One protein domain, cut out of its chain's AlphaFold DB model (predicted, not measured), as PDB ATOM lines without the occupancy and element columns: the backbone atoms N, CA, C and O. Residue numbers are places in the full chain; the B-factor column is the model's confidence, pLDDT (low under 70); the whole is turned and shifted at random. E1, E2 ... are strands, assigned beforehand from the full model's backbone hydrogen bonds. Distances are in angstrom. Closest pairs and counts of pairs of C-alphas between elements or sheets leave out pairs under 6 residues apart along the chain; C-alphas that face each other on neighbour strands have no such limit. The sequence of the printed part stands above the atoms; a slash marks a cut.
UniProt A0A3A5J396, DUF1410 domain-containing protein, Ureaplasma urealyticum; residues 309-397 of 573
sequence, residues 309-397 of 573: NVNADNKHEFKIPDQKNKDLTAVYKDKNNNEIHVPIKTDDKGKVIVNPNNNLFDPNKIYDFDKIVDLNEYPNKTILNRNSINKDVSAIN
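What this domain is: This is residues 309 to 397 of the 573 residues of the protein "DUF1410 domain-containing protein" of Ureaplasma urealyticum (UniProt A0A3A5J396). A strongly twisted wall of four antiparallel strands, E3, E2, E5 and E6, has a small two-stranded ribbon, E1 and E4, over part of one face, so that wall and ribbon are only partly face to face. The last stretch, residues 386 to 397, loops away from E6 and returns to pair briefly with E5. The printed part has 89 residues with no named helix and six named strands, E1 to E6 in order along the chain; the larger sheet runs E3, E2, E5, E6. The class is all strand, though only 36 of the 89 residues are in named elements. The whole is compact and rounded, with a radius of gyration of the C-alphas of 12.3 A and spans of 33 by 32 by 24 A.

How they stand to each other: Residues 309 to 310 pair antiparallel with residues 316 to 317 of E1, which is residues 316 to 319. E1 is the antiparallel neighbour of E4, residues 351 to 354, at 161 degrees, with N 318 and O 352 2.8 A apart, within hydrogen-bond range. E2, residues 327 to 334, and E3, residues 339 to 345, form a hairpin, with N 342 and O 330 at 2.8 A. The closest C-alphas of E3 and E4 are those of Lys 345 and Val 352, 6.3 A apart, while E2 and E4 are only just apart, 8.2 A at their closest. On the other side of E2 is E5, residues 367 to 374, antiparallel to it at 153 degrees, with N 331 and O 371 at 2.8 A. E5 bends by 52 degrees at residue 370. It forms a hairpin with E6, residues 381 to 385, with N 372 and O 384 at 2.8 A. E3 and E6 are the edge strands, and from one to the other the strands' lines turn by 81 degrees. Residues 395 to 396 pair antiparallel with residues 367 to 368 of E5.

Where its parts are: E1 begins at C-alpha 316, (39.198, 42.450, 22.370), and is 10.2 A long from first to last C-alpha. E2 is 23.4 A long, E3 19.0 A, E4 10.4 A and E5 20.3 A. E5 begins at C-alpha 367, (47.502, 34.137, 26.148). E6, 10.9 A long, ends at C-alpha 385, (33.976, 29.694, 22.709).

The domain as a whole: The C-alphas farthest apart, those of Ala 312 and Tyr 378, are 35.7 A apart. The printed part has no cut. The link from E4 to E5, 12 residues, is long. The mean pLDDT of the printed part is 77.4, and 29 residues are under 70, among them 309 to 314, 362 to 366 and 387 to 397.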
ATOM      1  N   ASN A 309      35.936  40.679  17.766       69.12
ATOM      2  CA  ASN A 309      36.861  41.420  16.907       69.12
ATOM      3  C   ASN A 309      37.846  42.292  17.710       69.12
ATOM      4  O   ASN A 309      37.599  42.611  18.873       69.12
ATOM      5  N   VAL A 310      38.959  42.692  17.095       66.00
ATOM      6  CA  VAL A 310      39.855  43.701  17.676       66.00
ATOM      7  C   VAL A 310      39.300  45.078  17.329       66.00
ATOM      8  O   VAL A 310      39.108  45.404  16.157       66.00
ATOM      9  N   ASN A 311      38.999  45.893  18.338       61.72
ATOM     10  CA  ASN A 311      38.482  47.240  18.104       61.72
ATOM     11  C   ASN A 311      39.605  48.229  17.714       61.72
ATOM     12  O   ASN A 311      40.791  47.898  17.746       61.72
ATOM     13  N   ALA A 312      39.247  49.473  17.376       55.81
ATOM     14  CA  ALA A 312      40.206  50.502  16.950       55.81
ATOM     15  C   ALA A 312      41.330  50.790  17.976       55.81
ATOM     16  O   ALA A 312      42.443  51.160  17.584       55.81
ATOM     17  N   ASP A 313      41.060  50.548  19.264       57.31
ATOM     18  CA  ASP A 313      41.994  50.720  20.385       57.31
ATOM     19  C   ASP A 313      42.861  49.473  20.645       57.31
ATOM     20  O   ASP A 313      43.637  49.440  21.599       57.31
ATOM     21  N   ASN A 314      42.752  48.435  19.813       60.53
ATOM     22  CA  ASN A 314      43.351  47.113  20.016       60.53
ATOM     23  C   ASN A 314      42.846  46.361  21.255       60.53
ATOM     24  O   ASN A 314      43.592  45.598  21.869       60.53
ATOM     25  N   LYS A 315      41.594  46.583  21.649       72.88
ATOM     26  CA  LYS A 315      40.946  45.804  22.705       72.88
ATOM     27  C   LYS A 315      40.124  44.687  22.084       72.88
ATOM     28  O   LYS A 315      39.581  44.847  20.991       72.88
ATOM     29  N   HIS A 316      40.017  43.574  22.798       81.38
ATOM     30  CA  HIS A 316      39.198  42.450  22.370       81.38
ATOM     31  C   HIS A 316      37.740  42.811  22.646       81.38
ATOM     32  O   HIS A 316      37.338  42.972  23.798       81.38
ATOM     33  N   GLU A 317      36.961  43.006  21.592       84.12
ATOM     34  CA  GLU A 317      35.535  43.294  21.661       84.12
ATOM     35  C   GLU A 317      34.759  42.021  21.357       84.12
ATOM     36  O   GLU A 317      34.913  41.465  20.274       84.12
ATOM     37  N   PHE A 318      33.887  41.601  22.270       86.81
ATOM     38  CA  PHE A 318      32.974  40.489  22.044       86.81
ATOM     39  C   PHE A 318      31.528  40.980  21.969       86.81
ATOM     40  O   PHE A 318      31.137  41.894  22.697       86.81
ATOM     41  N   LYS A 319      30.726  40.369  21.096       84.31
ATOM     42  CA  LYS A 319      29.293  40.632  20.930       84.31
ATOM     43  C   LYS A 319      28.512  39.377  21.302       84.31
ATOM     44  O   LYS A 319      28.640  38.352  20.648       84.31
ATOM     45  N   ILE A 320      27.706  39.470  22.355       82.31
ATOM     46  CA  ILE A 320      26.907  38.375  22.911       82.31
ATOM     47  C   ILE A 320      25.473  38.890  23.152       82.31
ATOM     48  O   ILE A 320      25.082  39.129  24.297       82.31
ATOM     49  N   PRO A 321      24.677  39.112  22.089       68.44
ATOM     50  CA  PRO A 321      23.418  39.866  22.165       68.44
ATOM     51  C   PRO A 321      22.391  39.317  23.167       68.44
ATOM     52  O   PRO A 321      21.599  40.086  23.714       68.44
ATOM     53  N   ASP A 322      22.428  38.010  23.435       76.06
ATOM     54  CA  ASP A 322      21.505  37.320  24.345       76.06
ATOM     55  C   ASP A 322      21.904  37.416  25.826       76.06
ATOM     56  O   ASP A 322      21.153  36.991  26.702       76.06
ATOM     57  N   GLN A 323      23.076  37.973  26.137       82.56
ATOM     58  CA  GLN A 323      23.556  38.173  27.504       82.56
ATOM     59  C   GLN A 323      23.702  39.672  27.778       82.56
ATOM     60  O   GLN A 323      24.805  40.190  27.820       82.56
ATOM     61  N   LYS A 324      22.591  40.402  27.918       87.25
ATOM     62  CA  LYS A 324      22.608  41.851  28.201       87.25
ATOM     63  C   LYS A 324      22.790  42.112  29.693       87.25
ATOM     64  O   LYS A 324      22.112  41.482  30.501       87.25
ATOM     65  N   ASN A 325      23.631  43.083  30.057       87.81
ATOM     66  CA  ASN A 325      23.866  43.506  31.449       87.81
ATOM     67  C   ASN A 325      24.263  42.381  32.432       87.81
ATOM     68  O   ASN A 325      24.077  42.533  33.640       87.81
ATOM     69  N   LYS A 326      24.812  41.268  31.937       88.19
ATOM     70  CA  LYS A 326      25.285  40.148  32.752       88.19
ATOM     71  C   LYS A 326      26.753  40.289  33.146       88.19
ATOM     72  O   LYS A 326      27.580  40.777  32.372       88.19
ATOM     73  N   ASP A 327      27.062  39.795  34.340       90.81
ATOM     74  CA  ASP A 327      28.426  39.587  34.816       90.81
ATOM     75  C   ASP A 327      28.883  38.182  34.382       90.81
ATOM     76  O   ASP A 327      28.264  37.179  34.730       90.81
ATOM     77  N   LEU A 328      29.945  38.119  33.580       92.06
ATOM     78  CA  LEU A 328      30.495  36.900  32.982       92.06
ATOM     79  C   LEU A 328      32.007  36.822  33.249       92.06
ATOM     80  O   LEU A 328      32.618  37.749  33.781       92.06
ATOM     81  N   THR A 329      32.642  35.716  32.868       91.88
ATOM     82  CA  THR A 329      34.102  35.554  32.953       91.88
ATOM     83  C   THR A 329      34.672  35.132  31.609       91.88
ATOM     84  O   THR A 329      34.253  34.120  31.050       91.88
ATOM     85  N   ALA A 330      35.638  35.893  31.093       90.62
ATOM     86  CA  ALA A 330      36.445  35.498  29.944       90.62
ATOM     87  C   ALA A 330      37.663  34.699  30.423       90.62
ATOM     88  O   ALA A 330      38.398  35.145  31.301       90.62
ATOM     89  N   VAL A 331      37.873  33.524  29.842       90.56
ATOM     90  CA  VAL A 331      38.956  32.602  30.177       90.56
ATOM     91  C   VAL A 331      39.993  32.635  29.062       90.56
ATOM     92  O   VAL A 331      39.659  32.459  27.888       90.56
ATOM     93  N   TYR A 332      41.247  32.838  29.449       89.50
ATOM     94  CA  TYR A 332      42.413  32.790  28.573       89.50
ATOM     95  C   TYR A 332      43.391  31.721  29.064       89.50
ATOM     96  O   TYR A 332      43.445  31.463  30.263       89.50
ATOM     97  N   LYS A 333      44.177  31.114  28.175       86.25
ATOM     98  CA  LYS A 333      45.164  30.077  28.502       86.25
ATOM     99  C   LYS A 333      46.556  30.485  28.050       86.25
ATOM    100  O   LYS A 333      46.719  30.962  26.933       86.25
ATOM    101  N   ASP A 334      47.562  30.296  28.897       80.56
ATOM    102  CA  ASP A 334      48.956  30.420  28.462       80.56
ATOM    103  C   ASP A 334      49.430  29.162  27.706       80.56
ATOM    104  O   ASP A 334      48.743  28.140  27.653       80.56
ATOM    105  N   LYS A 335      50.649  29.208  27.155       75.38
ATOM    106  CA  LYS A 335      51.279  28.070  26.453       75.38
ATOM    107  C   LYS A 335      51.417  26.782  27.284       75.38
ATOM    108  O   LYS A 335      51.703  25.729  26.724       75.38
ATOM    109  N   ASN A 336      51.290  26.870  28.608       81.56
ATOM    110  CA  ASN A 336      51.360  25.741  29.533       81.56
ATOM    111  C   ASN A 336      49.955  25.298  29.997       81.56
ATOM    112  O   ASN A 336      49.854  24.532  30.952       81.56
ATOM    113  N   ASN A 337      48.887  25.776  29.345       78.50
ATOM    114  CA  ASN A 337      47.481  25.564  29.700       78.50
ATOM    115  C   ASN A 337      47.053  26.133  31.066       78.50
ATOM    116  O   ASN A 337      46.015  25.728  31.591       78.50
ATOM    117  N   ASN A 338      47.790  27.087  31.641       87.56
ATOM    118  CA  ASN A 338      47.317  27.782  32.840       87.56
ATOM    119  C   ASN A 338      46.213  28.774  32.464       87.56
ATOM    120  O   ASN A 338      46.400  29.591  31.561       87.56
ATOM    121  N   GLU A 339      45.089  28.735  33.180       91.56
ATOM    122  CA  GLU A 339      43.949  29.615  32.921       91.56
ATOM    123  C   GLU A 339      44.062  30.962  33.657       91.56
ATOM    124  O   GLU A 339      44.349  31.017  34.853       91.56
ATOM    125  N   ILE A 340      43.755  32.052  32.952       89.25
ATOM    126  CA  ILE A 340      43.495  33.381  33.508       89.25
ATOM    127  C   ILE A 340      42.017  33.701  33.342       89.25
ATOM    128  O   ILE A 340      41.461  33.609  32.248       89.25
ATOM    129  N   HIS A 341      41.389  34.090  34.448       91.12
ATOM    130  CA  HIS A 341      39.966  34.388  34.530       91.12
ATOM    131  C   HIS A 341      39.797  35.901  34.637       91.12
ATOM    132  O   HIS A 341      40.193  36.514  35.627       91.12
ATOM    133  N   VAL A 342      39.238  36.510  33.595       90.44
ATOM    134  CA  VAL A 342      39.021  37.954  33.502       90.44
ATOM    135  C   VAL A 342      37.541  38.242  33.737       90.44
ATOM    136  O   VAL A 342      36.716  37.874  32.895       90.44
ATOM    137  N   PRO A 343      37.179  38.901  34.852       91.00
ATOM    138  CA  PRO A 343      35.812  39.339  35.084       91.00
ATOM    139  C   PRO A 343      35.398  40.348  34.019       91.00
ATOM    140  O   PRO A 343      36.129  41.300  33.733       91.00
ATOM    141  N   ILE A 344      34.224  40.145  33.435       91.06
ATOM    142  CA  ILE A 344      33.700  40.997  32.376       91.06
ATOM    143  C   ILE A 344      32.215  41.285  32.595       91.06
ATOM    144  O   ILE A 344      31.492  40.486  33.184       91.06
ATOM    145  N   LYS A 345      31.750  42.427  32.087       91.50
ATOM    146  CA  LYS A 345      30.340  42.810  32.129       91.50
ATOM    147  C   LYS A 345      29.873  43.246  30.753       91.50
ATOM    148  O   LYS A 345      30.473  44.132  30.147       91.50
ATOM    149  N   THR A 346      28.818  42.613  30.266       91.19
ATOM    150  CA  THR A 346      28.181  42.968  28.992       91.19
ATOM    151  C   THR A 346      27.331  44.224  29.145       91.19
ATOM    152  O   THR A 346      26.659  44.373  30.166       91.19
ATOM    153  N   ASP A 347      27.305  45.085  28.134       89.75
ATOM    154  CA  ASP A 347      26.423  46.252  28.082       89.75
ATOM    155  C   ASP A 347      24.956  45.885  27.754       89.75
ATOM    156  O   ASP A 347      24.565  44.711  27.694       89.75
ATOM    157  N   ASP A 348      24.118  46.903  27.549       87.00
ATOM    158  CA  ASP A 348      22.696  46.788  27.206       87.00
ATOM    159  C   ASP A 348      22.437  46.178  25.815       87.00
ATOM    160  O   ASP A 348      21.312  45.777  25.498       87.00
ATOM    161  N   LYS A 349      23.484  46.056  24.998       83.38
ATOM    162  CA  LYS A 349      23.483  45.420  23.678       83.38
ATOM    163  C   LYS A 349      24.211  44.075  23.684       83.38
ATOM    164  O   LYS A 349      24.338  43.462  22.626       83.38
ATOM    165  N   GLY A 350      24.663  43.602  24.847       84.06
ATOM    166  CA  GLY A 350      25.405  42.351  24.975       84.06
ATOM    167  C   GLY A 350      26.859  42.451  24.505       84.06
ATOM    168  O   GLY A 350      27.509  41.432  24.296       84.06
ATOM    169  N   LYS A 351      27.393  43.658  24.297       88.12
ATOM    170  CA  LYS A 351      28.789  43.878  23.912       88.12
ATOM    171  C   LYS A 351      29.674  43.990  25.151       88.12
ATOM    172  O   LYS A 351      29.274  44.515  26.186       88.12
ATOM    173  N   VAL A 352      30.903  43.500  25.042       89.69
ATOM    174  CA  VAL A 352      31.892  43.537  26.118       89.69
ATOM    175  C   VAL A 352      33.290  43.775  25.571       89.69
ATOM    176  O   VAL A 352      33.607  43.373  24.454       89.69
ATOM    177  N   ILE A 353      34.126  44.464  26.345       84.94
ATOM    178  CA  ILE A 353      35.485  44.827  25.947       84.94
ATOM    179  C   ILE A 353      36.456  44.292  26.993       84.94
ATOM    180  O   ILE A 353      36.406  44.693  28.154       84.94
ATOM    181  N   VAL A 354      37.368  43.422  26.571       83.50
ATOM    182  CA  VAL A 354      38.522  43.006  27.366       83.50
ATOM    183  C   VAL A 354      39.716  43.838  26.930       83.50
ATOM    184  O   VAL A 354      40.072  43.861  25.754       83.50
ATOM    185  N   ASN A 355      40.326  44.543  27.884       75.31
ATOM    186  CA  ASN A 355      41.554  45.288  27.647       75.31
ATOM    187  C   ASN A 355      42.768  44.354  27.820       75.31
ATOM    188  O   ASN A 355      43.024  43.940  28.954       75.31
ATOM    189  N   PRO A 356      43.534  44.059  26.753       67.12
ATOM    190  CA  PRO A 356      44.734  43.228  26.845       67.12
ATOM    191  C   PRO A 356      45.832  43.865  27.704       67.12
ATOM    192  O   PRO A 356      46.659  43.162  28.266       67.12
ATOM    193  N   ASN A 357      45.802  45.193  27.867       61.50
ATOM    194  CA  ASN A 357      46.757  45.950  28.681       61.50
ATOM    195  C   ASN A 357      46.340  46.058  30.160       61.50
ATOM    196  O   ASN A 357      46.821  46.934  30.876       61.50
ATOM    197  N   ASN A 358      45.385  45.242  30.615       67.06
ATOM    198  CA  ASN A 358      45.028  45.178  32.029       67.06
ATOM    199  C   ASN A 358      46.118  44.431  32.817       67.06
ATOM    200  O   ASN A 358      46.726  43.492  32.310       67.06
ATOM    201  N   ASN A 359      46.292  44.779  34.091       65.06
ATOM    202  CA  ASN A 359      47.297  44.238  35.014       65.06
ATOM    203  C   ASN A 359      47.170  42.717  35.264       65.06
ATOM    204  O   ASN A 359      47.990  42.143  35.973       65.06
ATOM    205  N   LEU A 360      46.120  42.078  34.736       76.62
ATOM    206  CA  LEU A 360      45.872  40.638  34.827       76.62
ATOM    207  C   LEU A 360      46.722  39.818  33.845       76.62
ATOM    208  O   LEU A 360      46.953  38.639  34.101       76.62
ATOM    209  N   PHE A 361      47.172  40.413  32.739       72.38
ATOM    210  CA  PHE A 361      47.991  39.729  31.742       72.38
ATOM    211  C   PHE A 361      49.467  40.079  31.934       72.38
ATOM    212  O   PHE A 361      49.830  41.252  32.010       72.38
ATOM    213  N   ASP A 362      50.332  39.064  31.989       67.88
ATOM    214  CA  ASP A 362      51.780  39.276  31.934       67.88
ATOM    215  C   ASP A 362      52.165  39.697  30.505       67.88
ATOM    216  O   ASP A 362      51.969  38.914  29.571       67.88
ATOM    217  N   PRO A 363      52.734  40.899  30.300       61.00
ATOM    218  CA  PRO A 363      53.101  41.374  28.967       61.00
ATOM    219  C   PRO A 363      54.165  40.501  28.279       61.00
ATOM    220  O   PRO A 363      54.345  40.607  27.070       61.00
ATOM    221  N   ASN A 364      54.858  39.624  29.016       60.53
ATOM    222  CA  ASN A 364      55.866  38.709  28.472       60.53
ATOM    223  C   ASN A 364      55.308  37.323  28.109       60.53
ATOM    224  O   ASN A 364      56.068  36.444  27.691       60.53
ATOM    225  N   LYS A 365      54.005  37.088  28.302       61.75
ATOM    226  CA  LYS A 365      53.350  35.812  28.007       61.75
ATOM    227  C   LYS A 365      52.280  35.989  26.939       61.75
ATOM    228  O   LYS A 365      51.570  36.991  26.910       61.75
ATOM    229  N   ILE A 366      52.173  34.977  26.082       69.12
ATOM    230  CA  ILE A 366      51.093  34.845  25.107       69.12
ATOM    231  C   ILE A 366      49.929  34.144  25.795       69.12
ATOM    232  O   ILE A 366      50.137  33.142  26.489       69.12
ATOM    233  N   TYR A 367      48.732  34.682  25.597       76.31
ATOM    234  CA  TYR A 367      47.502  34.137  26.148       76.31
ATOM    235  C   TYR A 367      46.479  33.921  25.048       76.31
ATOM    236  O   TYR A 367      46.016  34.878  24.441       76.31
ATOM    237  N   ASP A 368      46.061  32.684  24.854       80.19
ATOM    238  CA  ASP A 368      45.012  32.338  23.913       80.19
ATOM    239  C   ASP A 368      43.642  32.506  24.561       80.19
ATOM    240  O   ASP A 368      43.410  32.038  25.675       80.19
ATOM    241  N   PHE A 369      42.705  33.140  23.864       85.00
ATOM    242  CA  PHE A 369      41.311  33.142  24.291       85.00
ATOM    243  C   PHE A 369      40.737  31.721  24.215       85.00
ATOM    244  O   PHE A 369      40.830  31.068  23.177       85.00
ATOM    245  N   ASP A 370      40.108  31.253  25.294       84.69
ATOM    246  CA  ASP A 370      39.480  29.929  25.370       84.69
ATOM    247  C   ASP A 370      37.953  30.032  25.231       84.69
ATOM    248  O   ASP A 370      37.349  29.453  24.322       84.69
ATOM    249  N   LYS A 371      37.311  30.778  26.138       87.75
ATOM    250  CA  LYS A 371      35.844  30.858  26.247       87.75
ATOM    251  C   LYS A 371      35.375  32.017  27.125       87.75
ATOM    252  O   LYS A 371      36.135  32.552  27.923       87.75
ATOM    253  N   ILE A 372      34.090  32.352  27.035       88.94
ATOM    254  CA  ILE A 372      33.351  33.148  28.023       88.94
ATOM    255  C   ILE A 372      32.338  32.237  28.709       88.94
ATOM    256  O   ILE A 372      31.607  31.507  28.037       88.94
ATOM    257  N   VAL A 373      32.286  32.290  30.036       89.50
ATOM    258  CA  VAL A 373      31.403  31.470  30.872       89.50
ATOM    259  C   VAL A 373      30.560  32.331  31.810       89.50
ATOM    260  O   VAL A 373      31.003  33.390  32.261       89.50
ATOM    261  N   ASP A 374      29.354  31.859  32.119       87.00
ATOM    262  CA  ASP A 374      28.549  32.342  33.242       87.00
ATOM    263  C   ASP A 374      28.847  31.446  34.453       87.00
ATOM    264  O   ASP A 374      28.524  30.255  34.450       87.00
ATOM    265  N   LEU A 375      29.533  32.004  35.456       82.94
ATOM    266  CA  LEU A 375      29.904  31.287  36.683       82.94
ATOM    267  C   LEU A 375      28.746  31.195  37.690       82.94
ATOM    268  O   LEU A 375      28.883  30.522  38.708       82.94
ATOM    269  N   ASN A 376      27.620  31.870  37.431       78.38
ATOM    270  CA  ASN A 376      26.459  31.854  38.322       78.38
ATOM    271  C   ASN A 376      25.479  30.708  38.008       78.38
ATOM    272  O   ASN A 376      24.534  30.487  38.764       78.38
ATOM    273  N   GLU A 377      25.689  29.971  36.913       69.44
ATOM    274  CA  GLU A 377      24.907  28.789  36.533       69.44
ATOM    275  C   GLU A 377      25.738  27.516  36.793       69.44
ATOM    276  O   GLU A 377      26.914  27.479  36.442       69.44
ATOM    277  N   TYR A 378      25.160  26.470  37.409       52.72
ATOM    278  CA  TYR A 378      25.862  25.201  37.672       52.72
ATOM    279  C   TYR A 378      25.263  24.037  36.860       52.72
ATOM    280  O   TYR A 378      24.064  23.774  36.993       52.72
ATOM    281  N   PRO A 379      26.070  23.287  36.080       72.31
ATOM    282  CA  PRO A 379      27.490  23.529  35.808       72.31
ATOM    283  C   PRO A 379      27.710  24.819  35.000       72.31
ATOM    284  O   PRO A 379      26.819  25.228  34.257       72.31
ATOM    285  N   ASN A 380      28.901  25.426  35.134       76.81
ATOM    286  CA  ASN A 380      29.266  26.678  34.454       76.81
ATOM    287  C   ASN A 380      28.871  26.631  32.976       76.81
ATOM    288  O   ASN A 380      29.376  25.805  32.207       76.81
ATOM    289  N   LYS A 381      27.990  27.539  32.564       79.56
ATOM    290  CA  LYS A 381      27.498  27.572  31.190       79.56
ATOM    291  C   LYS A 381      28.491  28.304  30.300       79.56
ATOM    292  O   LYS A 381      28.818  29.464  30.543       79.56
ATOM    293  N   THR A 382      28.958  27.643  29.241       81.50
ATOM    294  CA  THR A 382      29.756  28.308  28.200       81.50
ATOM    295  C   THR A 382      28.840  29.157  27.330       81.50
ATOM    296  O   THR A 382      27.891  28.651  26.738       81.50
ATOM    297  N   ILE A 383      29.133  30.451  27.279       80.88
ATOM    298  CA  ILE A 383      28.374  31.465  26.548       80.88
ATOM    299  C   ILE A 383      28.975  31.698  25.159       80.88
ATOM    300  O   ILE A 383      28.247  31.813  24.179       80.88
ATOM    301  N   LEU A 384      30.304  31.757  25.072       79.44
ATOM    302  CA  LEU A 384      31.050  31.941  23.827       79.44
ATOM    303  C   LEU A 384      32.313  31.080  23.883       79.44
ATOM    304  O   LEU A 384      32.917  30.970  24.945       79.44
ATOM    305  N   ASN A 385      32.736  30.478  22.774       78.62
ATOM    306  CA  ASN A 385      33.976  29.694  22.709       78.62
ATOM    307  C   ASN A 385      34.956  30.291  21.687       78.62
ATOM    308  O   ASN A 385      34.567  31.118  20.861       78.62
ATOM    309  N   ARG A 386      36.223  29.862  21.722       74.00
ATOM    310  CA  ARG A 386      37.267  30.291  20.773       74.00
ATOM    311  C   ARG A 386      36.883  30.091  19.305       74.00
ATOM    312  O   ARG A 386      37.236  30.908  18.467       74.00
ATOM    313  N   ASN A 387      36.113  29.053  18.991       66.44
ATOM    314  CA  ASN A 387      35.674  28.773  17.619       66.44
ATOM    315  C   ASN A 387      34.606  29.763  17.118       66.44
ATOM    316  O   ASN A 387      34.227  29.721  15.954       66.44
ATOM    317  N   SER A 388      34.110  30.640  17.997       65.38
ATOM    318  CA  SER A 388      33.046  31.615  17.744       65.38
ATOM    319  C   SER A 388      33.553  33.058  17.612       65.38
ATOM    320  O   SER A 388      32.767  33.999  17.726       65.38
ATOM    321  N   ILE A 389      34.863  33.265  17.459       68.25
ATOM    322  CA  ILE A 389      35.491  34.593  17.379       68.25
ATOM    323  C   ILE A 389      36.428  34.683  16.171       68.25
ATOM    324  O   ILE A 389      36.855  33.666  15.629       68.25
ATOM    325  N   ASN A 390      36.749  35.903  15.728       62.62
ATOM    326  CA  ASN A 390      37.729  36.095  14.661       62.62
ATOM    327  C   ASN A 390      39.125  35.612  15.116       62.62
ATOM    328  O   ASN A 390      39.469  35.770  16.292       62.62
ATOM    329  N   LYS A 391      39.936  35.066  14.191       59.25
ATOM    330  CA  LYS A 391      41.326  34.644  14.471       59.25
ATOM    331  C   LYS A 391      42.136  35.799  15.073       59.25
ATOM    332  O   LYS A 391      42.890  35.569  16.011       59.25
ATOM    333  N   ASP A 392      41.829  37.023  14.656       54.91
ATOM    334  CA  ASP A 392      42.439  38.264  15.145       54.91
ATOM    335  C   ASP A 392      42.231  38.518  16.656       54.91
ATOM    336  O   ASP A 392      42.928  39.329  17.256       54.91
ATOM    337  N   VAL A 393      41.274  37.835  17.301       62.53
ATOM    338  CA  VAL A 393      40.970  37.927  18.750       62.53
ATOM    339  C   VAL A 393      41.407  36.670  19.503       62.53
ATOM    340  O   VAL A 393      41.195  36.540  20.710       62.53
ATOM    341  N   SER A 394      42.007  35.709  18.797       63.00
ATOM    342  CA  SER A 394      42.304  34.389  19.348       63.00
ATOM    343  C   SER A 394      43.446  34.391  20.356       63.00
ATOM    344  O   SER A 394      43.508  33.465  21.162       63.00
ATOM    345  N   ALA A 395      44.289  35.428  20.364       64.75
ATOM    346  CA  ALA A 395      45.402  35.536  21.288       64.75
ATOM    347  C   ALA A 395      45.733  36.985  21.675       64.75
ATOM    348  O   ALA A 395      45.595  37.924  20.897       64.75
ATOM    349  N   ILE A 396      46.192  37.148  22.910       66.69
ATOM    350  CA  ILE A 396      46.792  38.355  23.467       66.69
ATOM    351  C   ILE A 396      48.307  38.158  23.451       66.69
ATOM    352  O   ILE A 396      48.807  37.103  23.844       66.69
ATOM    353  N   ASN A 397      49.029  39.193  23.020       59.03
ATOM    354  CA  ASN A 397      50.489  39.214  22.880       59.03
ATOM    355  C   ASN A 397      51.063  38.243  21.822       59.03
ATOM    356  O   ASN A 397      52.281  38.093  21.757       59.03
TER     357      ASN A 397